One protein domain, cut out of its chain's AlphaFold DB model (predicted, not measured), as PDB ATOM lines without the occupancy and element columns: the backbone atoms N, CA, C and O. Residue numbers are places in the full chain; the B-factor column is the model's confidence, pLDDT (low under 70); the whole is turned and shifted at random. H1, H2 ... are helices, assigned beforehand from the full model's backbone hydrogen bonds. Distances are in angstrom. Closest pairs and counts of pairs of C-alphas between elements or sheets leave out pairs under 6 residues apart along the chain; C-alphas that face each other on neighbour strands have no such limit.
ATOM      1  N   ALA A  89      33.380  16.894 -31.692       83.69
ATOM      2  CA  ALA A  89      32.475  17.095 -30.558       83.69
ATOM      3  C   ALA A  89      33.178  17.348 -29.197       83.69
ATOM      4  O   ALA A  89      32.822  18.307 -28.514       83.69
ATOM      5  N   PRO A  90      34.193  16.567 -28.769       82.94
ATOM      6  CA  PRO A  90      34.931  16.872 -27.544       82.94
ATOM      7  C   PRO A  90      35.781  18.146 -27.652       82.94
ATOM      8  O   PRO A  90      35.971  18.807 -26.638       82.94
ATOM      9  N   MET A  91      36.256  18.532 -28.846       84.81
ATOM     10  CA  MET A  91      36.972  19.808 -29.006       84.81
ATOM     11  C   MET A  91      36.042  20.998 -28.777       84.81
ATOM     12  O   MET A  91      36.402  21.918 -28.048       84.81
ATOM     13  N   THR A  92      34.839  20.977 -29.357       86.44
ATOM     14  CA  THR A  92      33.865  22.057 -29.153       86.44
ATOM     15  C   THR A  92      33.441  22.146 -27.691       86.44
ATOM     16  O   THR A  92      33.348  23.245 -27.150       86.44
ATOM     17  N   LEU A  93      33.257  20.999 -27.028       87.94
ATOM     18  CA  LEU A  93      32.951  20.949 -25.600       87.94
ATOM     19  C   LEU A  93      34.104  21.527 -24.766       87.94
ATOM     20  O   LEU A  93      33.861  22.367 -23.908       87.94
ATOM     21  N   ALA A  94      35.355  21.167 -25.062       87.06
ATOM     22  CA  ALA A  94      36.524  21.719 -24.378       87.06
ATOM     23  C   ALA A  94      36.648  23.245 -24.539       87.06
ATOM     24  O   ALA A  94      36.994  23.922 -23.578       87.06
ATOM     25  N   ILE A  95      36.327  23.798 -25.714       86.88
ATOM     26  CA  ILE A  95      36.362  25.252 -25.955       86.88
ATOM     27  C   ILE A  95      35.310  25.976 -25.104       86.88
ATOM     28  O   ILE A  95      35.626  26.971 -24.452       86.88
ATOM     29  N   VAL A  96      34.077  25.462 -25.060       88.75
ATOM     30  CA  VAL A  96      32.996  26.057 -24.256       88.75
ATOM     31  C   VAL A  96      33.295  25.932 -22.761       88.75
ATOM     32  O   VAL A  96      33.192  26.912 -22.021       88.75
ATOM     33  N   LEU A  97      33.712  24.744 -22.312       89.06
ATOM     34  CA  LEU A  97      34.049  24.508 -20.909       89.06
ATOM     35  C   LEU A  97      35.315  25.254 -20.488       89.06
ATOM     36  O   LEU A  97      35.410  25.618 -19.324       89.06
ATOM     37  N   GLY A  98      36.261  25.510 -21.391       89.00
ATOM     38  CA  GLY A  98      37.508  26.207 -21.079       89.00
ATOM     39  C   GLY A  98      37.269  27.603 -20.504       89.00
ATOM     40  O   GLY A  98      37.821  27.936 -19.459       89.00
ATOM     41  N   GLY A  99      36.380  28.392 -21.118       88.94
ATOM     42  CA  GLY A  99      36.024  29.722 -20.603       88.94
ATOM     43  C   GLY A  99      35.267  29.668 -19.269       88.94
ATOM     44  O   GLY A  99      35.496  30.478 -18.366       88.94
ATOM     45  N   MET A 100      34.399  28.668 -19.097       91.00
ATOM     46  CA  MET A 100      33.724  28.438 -17.816       91.00
ATOM     47  C   MET A 100      34.710  27.998 -16.728       91.00
ATOM     48  O   MET A 100      34.625  28.459 -15.595       91.00
ATOM     49  N   MET A 101      35.663  27.131 -17.059       90.44
ATOM     50  CA  MET A 101      36.701  26.664 -16.144       90.44
ATOM     51  C   MET A 101      37.562  27.836 -15.690       90.44
ATOM     52  O   MET A 101      37.766  28.006 -14.496       90.44
ATOM     53  N   ASP A 102      38.023  28.662 -16.621       91.38
ATOM     54  CA  ASP A 102      38.873  29.809 -16.327       91.38
ATOM     55  C   ASP A 102      38.160  30.858 -15.448       91.38
ATOM     56  O   ASP A 102      38.710  31.304 -14.440       91.38
ATOM     57  N   SER A 103      36.897  31.181 -15.744       92.00
ATOM     58  CA  SER A 103      36.108  32.100 -14.907       92.00
ATOM     59  C   SER A 103      35.835  31.542 -13.504       92.00
ATOM     60  O   SER A 103      35.976  32.266 -12.514       92.00
ATOM     61  N   ASN A 104      35.509  30.251 -13.383       89.62
ATOM     62  CA  ASN A 104      35.344  29.603 -12.080       89.62
ATOM     63  C   ASN A 104      36.673  29.458 -11.330       89.62
ATOM     64  O   ASN A 104      36.692  29.593 -10.109       89.62
ATOM     65  N   PHE A 105      37.786  29.245 -12.032       86.75
ATOM     66  CA  PHE A 105      39.117  29.187 -11.436       86.75
ATOM     67  C   PHE A 105      39.531  30.549 -10.878       86.75
ATOM     68  O   PHE A 105      39.933  30.632  -9.720       86.75
ATOM     69  N   ARG A 106      39.343  31.640 -11.636       87.88
ATOM     70  CA  ARG A 106      39.565  33.005 -11.125       87.88
ATOM     71  C   ARG A 106      38.697  33.301  -9.908       87.88
ATOM     72  O   ARG A 106      39.201  33.856  -8.938       87.88
ATOM     73  N   ARG A 107      37.424  32.883  -9.925       86.56
ATOM     74  CA  ARG A 107      36.515  33.006  -8.774       86.56
ATOM     75  C   ARG A 107      37.013  32.211  -7.561       86.56
ATOM     76  O   ARG A 107      36.957  32.705  -6.439       86.56
ATOM     77  N   ALA A 108      37.506  30.993  -7.769       84.38
ATOM     78  CA  ALA A 108      38.068  30.174  -6.700       84.38
ATOM     79  C   ALA A 108      39.329  30.820  -6.102       84.38
ATOM     80  O   ALA A 108      39.448  30.910  -4.882       84.38
ATOM     81  N   VAL A 109      40.226  31.341  -6.944       82.94
ATOM     82  CA  VAL A 109      41.438  32.054  -6.509       82.94
ATOM     83  C   VAL A 109      41.100  33.360  -5.786       82.94
ATOM     84  O   VAL A 109      41.732  33.669  -4.777       82.94
ATOM     85  N   SER A 110      40.097  34.118  -6.242       83.50
ATOM     86  CA  SER A 110      39.677  35.344  -5.554       83.50
ATOM     87  C   SER A 110      39.091  35.055  -4.173       83.50
ATOM     88  O   SER A 110      39.379  35.786  -3.236       83.50
ATOM     89  N   LEU A 111      38.323  33.969  -4.026       80.69
ATOM     90  CA  LEU A 111      37.797  33.532  -2.728       80.69
ATOM     91  C   LEU A 111      38.912  33.037  -1.795       80.69
ATOM     92  O   LEU A 111      38.898  33.337  -0.608       80.69
ATOM     93  N   ALA A 112      39.898  32.319  -2.337       76.62
ATOM     94  CA  ALA A 112      41.046  31.818  -1.583       76.62
ATOM     95  C   ALA A 112      42.066  32.905  -1.204       76.62
ATOM     96  O   ALA A 112      42.895  32.688  -0.327       76.62
ATOM     97  N   SER A 113      42.030  34.069  -1.860       68.38
ATOM     98  CA  SER A 113      42.908  35.201  -1.534       68.38
ATOM     99  C   SER A 113      42.521  35.904  -0.228       68.38
ATOM    100  O   SER A 113      43.313  36.700   0.266       68.38
ATOM    101  N   SER A 114      41.343  35.596   0.323       65.44
ATOM    102  CA  SER A 114      40.840  36.124   1.596       65.44
ATOM    103  C   SER A 114      41.268  35.305   2.827       65.44
ATOM    104  O   SER A 114      40.911  35.681   3.938       65.44
ATOM    105  N   GLU A 115      41.999  34.196   2.653       66.94
ATOM    106  CA  GLU A 115      42.490  33.329   3.739       66.94
ATOM    107  C   GLU A 115      44.033  33.301   3.782       66.94
ATOM    108  O   GLU A 115      44.694  33.297   2.739       66.94
ATOM    109  N   ASP A 116      44.613  33.211   4.987       63.38
ATOM    110  CA  ASP A 116      46.071  33.237   5.231       63.38
ATOM    111  C   ASP A 116      46.841  32.089   4.543       63.38
ATOM    112  O   ASP A 116      48.032  32.212   4.256       63.38
ATOM    113  N   ASN A 117      46.165  30.981   4.211       68.31
ATOM    114  CA  ASN A 117      46.756  29.805   3.566       68.31
ATOM    115  C   ASN A 117      46.093  29.490   2.212       68.31
ATOM    116  O   ASN A 117      45.289  28.563   2.093       68.31
ATOM    117  N   LYS A 118      46.498  30.205   1.153       65.81
ATOM    118  CA  LYS A 118      45.968  30.074  -0.227       65.81
ATOM    119  C   LYS A 118      45.870  28.635  -0.765       65.81
ATOM    120  O   LYS A 118      44.956  28.325  -1.523       65.81
ATOM    121  N   LEU A 119      46.807  27.754  -0.399       63.66
ATOM    122  CA  LEU A 119      46.845  26.362  -0.876       63.66
ATOM    123  C   LEU A 119      45.853  25.450  -0.134       63.66
ATOM    124  O   LEU A 119      45.219  24.596  -0.757       63.66
ATOM    125  N   LEU A 120      45.674  25.663   1.173       66.00
ATOM    126  CA  LEU A 120      44.684  24.948   1.987       66.00
ATOM    127  C   LEU A 120      43.258  25.410   1.664       66.00
ATOM    128  O   LEU A 120      42.355  24.584   1.619       66.00
ATOM    129  N   ALA A 121      43.064  26.684   1.331       67.00
ATOM    130  CA  ALA A 121      41.771  27.213   0.898       67.00
ATOM    131  C   ALA A 121      41.269  26.569  -0.415       67.00
ATOM    132  O   ALA A 121      40.077  26.287  -0.570       67.00
ATOM    133  N   LEU A 122      42.184  26.302  -1.364       68.50
ATOM    134  CA  LEU A 122      41.850  25.711  -2.667       68.50
ATOM    135  C   LEU A 122      41.650  24.188  -2.606       68.50
ATOM    136  O   LEU A 122      40.675  23.674  -3.157       68.50
ATOM    137  N   PHE A 123      42.566  23.463  -1.952       71.69
ATOM    138  CA  PHE A 123      42.587  21.990  -1.954       71.69
ATOM    139  C   PHE A 123      42.098  21.349  -0.649       71.69
ATOM    140  O   PHE A 123      41.822  20.152  -0.631       71.69
ATOM    141  N   GLY A 124      41.959  22.116   0.432       67.88
ATOM    142  CA  GLY A 124      41.530  21.615   1.741       67.88
ATOM    143  C   GLY A 124      40.024  21.387   1.860       67.88
ATOM    144  O   GLY A 124      39.570  20.771   2.821       67.88
ATOM    145  N   ARG A 125      39.223  21.828   0.879       78.50
ATOM    146  CA  ARG A 125      37.788  21.529   0.855       78.50
ATOM    147  C   ARG A 125      37.570  20.041   0.542       78.50
ATOM    148  O   ARG A 125      37.995  19.586  -0.524       78.50
ATOM    149  N   PRO A 126      36.839  19.287   1.387       78.56
ATOM    150  CA  PRO A 126      36.652  17.842   1.213       78.56
ATOM    151  C   PRO A 126      35.987  17.491  -0.128       78.56
ATOM    152  O   PRO A 126      36.300  16.476  -0.742       78.56
ATOM    153  N   ILE A 127      35.130  18.379  -0.635       82.75
ATOM    154  CA  ILE A 127      34.464  18.238  -1.937       82.75
ATOM    155  C   ILE A 127      35.478  18.301  -3.093       82.75
ATOM    156  O   ILE A 127      35.384  17.513  -4.032       82.75
ATOM    157  N   THR A 128      36.469  19.197  -3.019       83.56
ATOM    158  CA  THR A 128      37.516  19.343  -4.045       83.56
ATOM    159  C   THR A 128      38.406  18.102  -4.101       83.56
ATOM    160  O   THR A 128      38.693  17.608  -5.190       83.56
ATOM    161  N   MET A 129      38.788  17.564  -2.938       83.31
ATOM    162  CA  MET A 129      39.544  16.310  -2.816       83.31
ATOM    163  C   MET A 129      38.812  15.134  -3.473       83.31
ATOM    164  O   MET A 129      39.397  14.430  -4.297       83.31
ATOM    165  N   ILE A 130      37.520  14.952  -3.167       89.75
ATOM    166  CA  ILE A 130      36.710  13.868  -3.742       89.75
ATOM    167  C   ILE A 130      36.612  14.011  -5.267       89.75
ATOM    168  O   ILE A 130      36.823  13.033  -5.986       89.75
ATOM    169  N   LEU A 131      36.346  15.219  -5.779       87.44
ATOM    170  CA  LEU A 131      36.256  15.464  -7.224       87.44
ATOM    171  C   LEU A 131      37.587  15.231  -7.952       87.44
ATOM    172  O   LEU A 131      37.588  14.636  -9.030       87.44
ATOM    173  N   LEU A 132      38.713  15.668  -7.380       87.06
ATOM    174  CA  LEU A 132      40.045  15.436  -7.951       87.06
ATOM    175  C   LEU A 132      40.383  13.950  -8.013       87.06
ATOM    176  O   LEU A 132      40.881  13.472  -9.033       87.06
ATOM    177  N   LEU A 133      40.078  13.214  -6.947       89.75
ATOM    178  CA  LEU A 133      40.310  11.778  -6.890       89.75
ATOM    179  C   LEU A 133      39.454  11.049  -7.939       89.75
ATOM    180  O   LEU A 133      39.970  10.215  -8.684       89.75
ATOM    181  N   LEU A 134      38.183  11.431  -8.090       88.50
ATOM    182  CA  LEU A 134      37.289  10.878  -9.113       88.50
ATOM    183  C   LEU A 134      37.762  11.196 -10.545       88.50
ATOM    184  O   LEU A 134      37.678  10.345 -11.439       88.50
ATOM    185  N   LEU A 135      38.302  12.399 -10.768       89.31
ATOM    186  CA  LEU A 135      38.899  12.808 -12.041       89.31
ATOM    187  C   LEU A 135      40.130  11.956 -12.374       89.31
ATOM    188  O   LEU A 135      40.230  11.446 -13.492       89.31
ATOM    189  N   LEU A 136      41.030  11.747 -11.408       89.12
ATOM    190  CA  LEU A 136      42.212  10.897 -11.580       89.12
ATOM    191  C   LEU A 136      41.827   9.444 -11.878       89.12
ATOM    192  O   LEU A 136      42.375   8.856 -12.811       89.12
ATOM    193  N   ILE A 137      40.838   8.887 -11.168       89.38
ATOM    194  CA  ILE A 137      40.307   7.538 -11.437       89.38
ATOM    195  C   ILE A 137      39.755   7.446 -12.864       89.38
ATOM    196  O   ILE A 137      40.033   6.484 -13.584       89.38
ATOM    197  N   THR A 138      38.992   8.450 -13.298       86.31
ATOM    198  CA  THR A 138      38.378   8.466 -14.631       86.31
ATOM    199  C   THR A 138      39.436   8.557 -15.731       86.31
ATOM    200  O   THR A 138      39.372   7.802 -16.701       86.31
ATOM    201  N   LEU A 139      40.444   9.423 -15.574       84.12
ATOM    202  CA  LEU A 139      41.568   9.527 -16.511       84.12
ATOM    203  C   LEU A 139      42.396   8.236 -16.556       84.12
ATOM    204  O   LEU A 139      42.707   7.754 -17.647       84.12
ATOM    205  N   ALA A 140      42.696   7.637 -15.402       84.25
ATOM    206  CA  ALA A 140      43.433   6.378 -15.319       84.25
ATOM    207  C   ALA A 140      42.675   5.232 -16.012       84.25
ATOM    208  O   ALA A 140      43.250   4.509 -16.831       84.25
ATOM    209  N   THR A 141      41.366   5.127 -15.769       78.94
ATOM    210  CA  THR A 141      40.491   4.120 -16.389       78.94
ATOM    211  C   THR A 141      40.360   4.345 -17.898       78.94
ATOM    212  O   THR A 141      40.444   3.401 -18.683       78.94
ATOM    213  N   ASN A 142      40.206   5.600 -18.334       72.69
ATOM    214  CA  ASN A 142      40.087   5.947 -19.750       72.69
ATOM    215  C   ASN A 142      41.388   5.671 -20.524       72.69
ATOM    216  O   ASN A 142      41.333   5.096 -21.615       72.69
ATOM    217  N   SER A 143      42.545   5.997 -19.937       63.44
ATOM    218  CA  SER A 143      43.859   5.770 -20.552       63.44
ATOM    219  C   SER A 143      44.138   4.289 -20.852       63.44
ATOM    220  O   SER A 143      44.724   3.979 -21.888       63.44
ATOM    221  N   ASN A 144      43.647   3.369 -20.011       53.41
ATOM    222  CA  ASN A 144      43.872   1.930 -20.167       53.41
ATOM    223  C   ASN A 144      42.774   1.189 -20.959       53.41
ATOM    224  O   ASN A 144      43.053   0.129 -21.520       53.41
ATOM    225  N   LEU A 145      41.546   1.719 -21.083       50.31
ATOM    226  CA  LEU A 145      40.456   1.048 -21.822       50.31
ATOM    227  C   LEU A 145      40.161   1.621 -23.219       50.31
ATOM    228  O   LEU A 145      39.625   0.907 -24.075       50.31
ATOM    229  N   PHE A 146      40.500   2.882 -23.500       48.56
ATOM    230  CA  PHE A 146      40.076   3.530 -24.750       48.56
ATOM    231  C   PHE A 146      40.927   3.154 -25.977       48.56
ATOM    232  O   PHE A 146      40.509   3.383 -27.112       48.56
ATOM    233  N   ASN A 147      42.064   2.476 -25.788       52.53
ATOM    234  CA  ASN A 147      42.874   1.985 -26.908       52.53
ATOM    235  C   ASN A 147      42.317   0.695 -27.559       52.53
ATOM    236  O   ASN A 147      42.832   0.253 -28.585       52.53
TER     237      ASN A 147
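Overview. This is residues 89 to 147 of the 153 residues of an uncharacterized protein of bioreactor metagenome (UniProt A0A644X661). Two long helices, H1 and H3, make the arms of an open, lopsided V, with the short helix H2 and two tight links at its closed end. The space between the arms is empty, and H1 and H3 stay apart along their whole lengths. The printed part has 59 residues with three named helices, H1, H2 and H3 along the chain, and no named strand; its class is all helix. It is loose, with a radius of gyration of the C-alphas of 14.7 A, and flat, spanning 45 by 24 by 13 A.

Along the chain. H1, residues 89 to 112, is the longest helix and measures 33.6 A from its first C-alpha at (32.475, 17.095, -30.558) to its last at (41.046, 31.818, -1.583). It has a kink of 30 degrees near residue 99. H2 takes residues 118 to 123, 8.9 A long. H3, residues 126 to 145, is 28.8 A long and ends with C-alpha 145 at (40.456, 1.048, -21.822).

Arrangement. H1 touches H2 with residues 108 to 112 alone; their closest C-alphas, those of Ala 112 and Ala 121, are 5.3 A apart. The two form a helical hairpin, running opposite ways at a steep tilt of 45 degrees. H2 and H3 are close but not clearly touching, with Phe 123 and Met 129 as the closest C-alphas at 6.5 A. They run the same way at a steep tilt of 55 degrees. H1 and H3 are apart. Residues 89 to 104, in H1, stand free, and so do residues 133 to 147, of which 133 to 145 belong to H3. In H2 and H3 every O i to N i+4 pair is within hydrogen-bond range; in H1 18 of 20 are.

Size, cuts and confidence. The two C-alphas farthest apart, those of Asp 116 and Asn 147, are 44.9 A apart, while those of Ala 89 and Asn 147 are 18.7 A apart. The printed part has no cut, and both links, H1 to H2 and H2 to H3, are tight. The mean pLDDT of the printed part is 79.2; it is under 70 at residues 113 to 122, residue 124 and residues 143 to 147.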